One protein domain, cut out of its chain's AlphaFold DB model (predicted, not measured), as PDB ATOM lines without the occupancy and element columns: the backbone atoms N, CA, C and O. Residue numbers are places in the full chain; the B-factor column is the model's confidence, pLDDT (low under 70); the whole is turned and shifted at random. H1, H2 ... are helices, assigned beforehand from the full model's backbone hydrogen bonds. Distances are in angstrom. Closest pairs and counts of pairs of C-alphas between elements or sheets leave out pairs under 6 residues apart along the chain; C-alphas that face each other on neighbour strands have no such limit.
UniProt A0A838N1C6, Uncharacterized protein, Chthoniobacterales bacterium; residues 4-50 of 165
ATOM      1  N   ALA A   4      27.909  46.516  16.965       92.69
ATOM      2  CA  ALA A   4      27.920  47.878  16.428       92.69
ATOM      3  C   ALA A   4      26.525  48.340  15.955       92.69
ATOM      4  O   ALA A   4      26.248  49.540  15.934       92.69
ATOM      5  N   ALA A   5      25.624  47.409  15.615       95.44
ATOM      6  CA  ALA A   5      24.239  47.722  15.274       95.44
ATOM      7  C   ALA A   5      23.492  48.400  16.430       95.44
ATOM      8  O   ALA A   5      22.661  49.268  16.180       95.44
ATOM      9  N   GLU A   6      23.803  48.065  17.686       93.88
ATOM     10  CA  GLU A   6      23.146  48.673  18.845       93.88
ATOM     11  C   GLU A   6      23.454  50.172  18.936       93.88
ATOM     12  O   GLU A   6      22.553  50.997  19.105       93.88
ATOM     13  N   GLU A   7      24.728  50.531  18.777       93.50
ATOM     14  CA  GLU A   7      25.174  51.922  18.773       93.50
ATOM     15  C   GLU A   7      24.567  52.686  17.593       93.50
ATOM     16  O   GLU A   7      24.083  53.808  17.756       93.50
ATOM     17  N   ILE A   8      24.508  52.052  16.418       96.56
ATOM     18  CA  ILE A   8      23.877  52.635  15.232       96.56
ATOM     19  C   ILE A   8      22.382  52.870  15.446       96.56
ATOM     20  O   ILE A   8      21.866  53.932  15.105       96.56
ATOM     21  N   ALA A   9      21.679  51.913  16.042       96.62
ATOM     22  CA  ALA A   9      20.246  51.997  16.274       96.62
ATOM     23  C   ALA A   9      19.871  52.972  17.400       96.62
ATOM     24  O   ALA A   9      18.680  53.273  17.576       96.62
ATOM     25  N   ARG A  10      20.840  53.422  18.210       96.50
ATOM     26  CA  ARG A  10      20.598  54.177  19.444       96.50
ATOM     27  C   ARG A  10      20.048  55.578  19.192       96.50
ATOM     28  O   ARG A  10      19.074  55.943  19.852       96.50
ATOM     29  N   TYR A  11      20.620  56.294  18.229       96.94
ATOM     30  CA  TYR A  11      20.316  57.694  17.937       96.94
ATOM     31  C   TYR A  11      19.900  57.895  16.475       96.94
ATOM     32  O   TYR A  11      20.229  57.073  15.618       96.94
ATOM     33  N   ASP A  12      19.138  58.954  16.207       97.19
ATOM     34  CA  ASP A  12      18.842  59.416  14.847       97.19
ATOM     35  C   ASP A  12      19.975  60.304  14.293       97.19
ATOM     36  O   ASP A  12      21.003  60.498  14.949       97.19
ATOM     37  N   ASP A  13      19.809  60.826  13.074       96.94
ATOM     38  CA  ASP A  13      20.803  61.702  12.428       96.94
ATOM     39  C   ASP A  13      21.061  63.009  13.191       96.94
ATOM     40  O   ASP A  13      22.128  63.605  13.053       96.94
ATOM     41  N   LEU A  14      20.104  63.456  14.007       96.38
ATOM     42  CA  LEU A  14      20.214  64.664  14.824       96.38
ATOM     43  C   LEU A  14      20.804  64.374  16.213       96.38
ATOM     44  O   LEU A  14      20.941  65.283  17.029       96.38
ATOM     45  N   GLY A  15      21.149  63.115  16.501       95.88
ATOM     46  CA  GLY A  15      21.657  62.690  17.802       95.88
ATOM     47  C   GLY A  15      20.571  62.506  18.865       95.88
ATOM     48  O   GLY A  15      20.901  62.275  20.029       95.88
ATOM     49  N   ASN A  16      19.282  62.558  18.507       96.75
ATOM     50  CA  ASN A  16      18.208  62.291  19.460       96.75
ATOM     51  C   ASN A  16      18.095  60.794  19.720       96.75
ATOM     52  O   ASN A  16      18.231  59.961  18.821       96.75
ATOM     53  N   TYR A  17      17.811  60.432  20.971       96.88
ATOM     54  CA  TYR A  17      17.591  59.035  21.322       96.88
ATOM     55  C   TYR A  17      16.363  58.480  20.591       96.88
ATOM     56  O   TYR A  17      15.324  59.131  20.531       96.88
ATOM     57  N   ARG A  18      16.467  57.246  20.082       97.19
ATOM     58  CA  ARG A  18      15.372  56.538  19.402       97.19
ATOM     59  C   ARG A  18      14.657  55.593  20.374       97.19
ATOM     60  O   ARG A  18      15.078  54.434  20.479       97.19
ATOM     61  N   PRO A  19      13.583  56.022  21.068       95.44
ATOM     62  CA  PRO A  19      12.810  55.134  21.936       95.44
ATOM     63  C   PRO A  19      12.029  54.091  21.129       95.44
ATOM     64  O   PRO A  19      11.861  52.959  21.576       95.44
ATOM     65  N   LEU A  20      11.592  54.449  19.916       96.75
ATOM     66  CA  LEU A  20      10.934  53.544  18.984       96.75
ATOM     67  C   LEU A  20      11.893  53.157  17.864       96.75
ATOM     68  O   LEU A  20      12.073  53.892  16.899       96.75
ATOM     69  N   LYS A  21      12.474  51.961  17.951       96.81
ATOM     70  CA  LYS A  21      13.425  51.487  16.936       96.81
ATOM     71  C   LYS A  21      12.825  51.278  15.548       96.81
ATOM     72  O   LYS A  21      13.565  51.215  14.580       96.81
ATOM     73  N   THR A  22      11.502  51.218  15.446       97.06
ATOM     74  CA  THR A  22      10.762  51.075  14.186       97.06
ATOM     75  C   THR A  22      10.212  52.399  13.655       97.06
ATOM     76  O   THR A  22       9.432  52.376  12.711       97.06
ATOM     77  N   ALA A  23      10.542  53.542  14.262       97.25
ATOM     78  CA  ALA A  23      10.279  54.836  13.639       97.25
ATOM     79  C   ALA A  23      11.205  55.022  12.417       97.25
ATOM     80  O   ALA A  23      12.336  54.514  12.448       97.25
ATOM     81  N   PRO A  24      10.761  55.731  11.359       95.75
ATOM     82  CA  PRO A  24      11.513  55.931  10.114       95.75
ATOM     83  C   PRO A  24      12.645  56.965  10.262       95.75
ATOM     84  O   PRO A  24      12.773  57.896   9.479       95.75
ATOM     85  N   ASN A  25      13.460  56.823  11.305       96.00
ATOM     86  CA  ASN A  25      14.511  57.764  11.688       96.00
ATOM     87  C   ASN A  25      15.810  57.050  12.096       96.00
ATOM     88  O   ASN A  25      16.553  57.529  12.953       96.00
ATOM     89  N   LEU A  26      16.052  55.847  11.568       96.44
ATOM     90  CA  LEU A  26      17.358  55.216  11.721       96.44
ATOM     91  C   LEU A  26      18.396  56.096  11.020       96.44
ATOM     92  O   LEU A  26      18.193  56.461   9.865       96.44
ATOM     93  N   ARG A  27      19.484  56.427  11.723       96.06
ATOM     94  CA  ARG A  27      20.537  57.283  11.174       96.06
ATOM     95  C   ARG A  27      21.117  56.715   9.878       96.06
ATOM     96  O   ARG A  27      21.178  55.495   9.710       96.06
ATOM     97  N   HIS A  28      21.583  57.586   8.999       95.44
ATOM     98  CA  HIS A  28      22.180  57.242   7.713       95.44
ATOM     99  C   HIS A  28      23.721  57.219   7.792       95.44
ATOM    100  O   HIS A  28      24.316  57.386   8.856       95.44
ATOM    101  N   GLY A  29      24.390  56.969   6.661       95.69
ATOM    102  CA  GLY A  29      25.845  57.139   6.534       95.69
ATOM    103  C   GLY A  29      26.711  56.025   7.130       95.69
ATOM    104  O   GLY A  29      27.920  56.198   7.262       95.69
ATOM    105  N   TRP A  30      26.130  54.875   7.475       95.56
ATOM    106  CA  TRP A  30      26.869  53.724   7.995       95.56
ATOM    107  C   TRP A  30      26.774  52.520   7.058       95.56
ATOM    108  O   TRP A  30      25.815  52.341   6.311       95.56
ATOM    109  N   ARG A  31      27.789  51.660   7.137       95.69
ATOM    110  CA  ARG A  31      27.810  50.337   6.516       95.69
ATOM    111  C   ARG A  31      28.322  49.344   7.545       95.69
ATOM    112  O   ARG A  31      29.397  49.542   8.103       95.69
ATOM    113  N   LEU A  32      27.566  48.276   7.777       95.44
ATOM    114  CA  LEU A  32      27.946  47.215   8.702       95.44
ATOM    115  C   LEU A  32      28.293  45.951   7.910       95.44
ATOM    116  O   LEU A  32      27.446  45.400   7.214       95.44
ATOM    117  N   LEU A  33      29.552  45.516   7.990       95.75
ATOM    118  CA  LEU A  33      30.010  44.263   7.390       95.75
ATOM    119  C   LEU A  33      29.858  43.130   8.407       95.75
ATOM    120  O   LEU A  33      30.363  43.228   9.529       95.75
ATOM    121  N   LEU A  34      29.161  42.072   8.002       96.62
ATOM    122  CA  LEU A  34      28.818  40.913   8.825       96.62
ATOM    123  C   LEU A  34      29.291  39.646   8.109       96.62
ATOM    124  O   LEU A  34      29.297  39.590   6.879       96.62
ATOM    125  N   ARG A  35      29.739  38.658   8.879       96.00
ATOM    126  CA  ARG A  35      30.437  37.467   8.376       96.00
ATOM    127  C   ARG A  35      29.492  36.415   7.809       96.00
ATOM    128  O   ARG A  35      29.853  35.724   6.863       96.00
ATOM    129  N   ASP A  36      28.314  36.276   8.404       96.38
ATOM    130  CA  ASP A  36      27.369  35.207   8.104       96.38
ATOM    131  C   ASP A  36      25.920  35.615   8.418       96.38
ATOM    132  O   ASP A  36      25.646  36.678   8.985       96.38
ATOM    133  N   ALA A  37      24.978  34.746   8.052       95.06
ATOM    134  CA  ALA A  37      23.554  34.956   8.298       95.06
ATOM    135  C   ALA A  37      23.209  35.061   9.794       95.06
ATOM    136  O   ALA A  37      22.288  35.789  10.160       95.06
ATOM    137  N   ALA A  38      23.951  34.385  10.677       95.00
ATOM    138  CA  ALA A  38      23.703  34.462  12.113       95.00
ATOM    139  C   ALA A  38      24.063  35.852  12.663       95.00
ATOM    140  O   ALA A  38      23.349  36.388  13.510       95.00
ATOM    141  N   GLU A  39      25.136  36.467  12.163       96.50
ATOM    142  CA  GLU A  39      25.463  37.862  12.450       96.50
ATOM    143  C   GLU A  39      24.441  38.841  11.875       96.50
ATOM    144  O   GLU A  39      24.120  39.817  12.552       96.50
ATOM    145  N   VAL A  40      23.894  38.575  10.683       95.62
ATOM    146  CA  VAL A  40      22.797  39.377  10.111       95.62
ATOM    147  C   VAL A  40      21.570  39.339  11.016       95.62
ATOM    148  O   VAL A  40      21.077  40.400  11.391       95.62
ATOM    149  N   CYS A  41      21.117  38.157  11.442       94.75
ATOM    150  CA  CYS A  41      19.978  38.040  12.357       94.75
ATOM    151  C   CYS A  41      20.233  38.765  13.687       94.75
ATOM    152  O   CYS A  41      19.380  39.527  14.135       94.75
ATOM    153  N   ARG A  42      21.427  38.607  14.278       95.44
ATOM    154  CA  ARG A  42      21.803  39.331  15.505       95.44
ATOM    155  C   ARG A  42      21.778  40.846  15.312       95.44
ATOM    156  O   ARG A  42      21.241  41.558  16.154       95.44
ATOM    157  N   ALA A  43      22.333  41.349  14.210       97.12
ATOM    158  CA  ALA A  43      22.314  42.778  13.911       97.12
ATOM    159  C   ALA A  43      20.881  43.290  13.695       97.12
ATOM    160  O   ALA A  43      20.531  44.350  14.208       97.12
ATOM    161  N   LEU A  44      20.034  42.532  12.992       96.25
ATOM    162  CA  LEU A  44      18.623  42.869  12.803       96.25
ATOM    163  C   LEU A  44      17.851  42.908  14.123       96.25
ATOM    164  O   LEU A  44      17.042  43.810  14.296       96.25
ATOM    165  N   ASP A  45      18.119  42.007  15.070       95.94
ATOM    166  CA  ASP A  45      17.504  42.060  16.403       95.94
ATOM    167  C   ASP A  45      17.993  43.258  17.233       95.94
ATOM    168  O   ASP A  45      17.238  43.795  18.042       95.94
ATOM    169  N   LEU A  46      19.216  43.742  17.009       96.38
ATOM    170  CA  LEU A  46      19.700  44.981  17.629       96.38
ATOM    171  C   LEU A  46      19.083  46.230  16.977       96.38
ATOM    172  O   LEU A  46      18.737  47.186  17.674       96.38
ATOM    173  N   PHE A  47      18.889  46.221  15.654       96.81
ATOM    174  CA  PHE A  47      18.196  47.297  14.941       96.81
ATOM    175  C   PHE A  47      16.702  47.334  15.249       96.81
ATOM    176  O   PHE A  47      16.146  48.406  15.478       96.81
ATOM    177  N   TYR A  48      16.057  46.172  15.258       96.62
ATOM    178  CA  TYR A  48      14.615  45.988  15.335       96.62
ATOM    179  C   TYR A  48      14.273  44.823  16.284       96.62
ATOM    180  O   TYR A  48      13.918  43.730  15.834       96.62
ATOM    181  N   PRO A  49      14.310  45.059  17.611       95.44
ATOM    182  CA  PRO A  49      14.152  44.005  18.610       95.44
ATOM    183  C   PRO A  49      12.916  43.118  18.431       95.44
ATOM    184  O   PRO A  49      11.767  43.584  18.366       95.44
ATOM    185  N   GLY A  50      13.173  41.809  18.356       94.25
ATOM    186  CA  GLY A  50      12.167  40.752  18.269       94.25
ATOM    187  C   GLY A  50      11.364  40.746  16.968       94.25
ATOM    188  O   GLY A  50      10.313  40.106  16.920       94.25
TER     189      GLY A  50
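Overview. This is residues 4 to 50 of the 165 residues of an uncharacterized protein of Chthoniobacterales bacterium (UniProt A0A838N1C6). This is a domain of little regular structure: a short helix, H1, packs beside the last part of a longer helix, H2, and a wide loop, residues 11 to 36, swings from the end of H1 back to the start of H2. The printed part has 47 residues with two named helices, H1 then H2, and no named strand; the class is all helix, with 18 residues in named elements. It is compact, with a radius of gyration of the C-alphas of 10.7 A and spans of 31 by 23 by 15 A.

Arrangement. H1, residues 4 to 10, and H2, residues 37 to 47, touch, with the closest C-alphas, those of Glu 6 and Leu 46, 5.2 A apart. They run the same way at a shallow tilt of 21 degrees. In both helices every O i to N i+4 pair is within hydrogen-bond range.

Along the chain. H1 begins at C-alpha 4 (27.920, 47.878, 16.428) and is 10.1 A long from first to last C-alpha. H2 measures 15.0 A and ends at C-alpha 47 (18.196, 47.297, 14.941).

Size, cuts and confidence. The C-alphas farthest apart, Leu 14 and Asp 36, are 31.0 A apart. The link from H1 to H2 is long, 26 residues. The printed part has no cut, and no printed residue is under 70 in pLDDT.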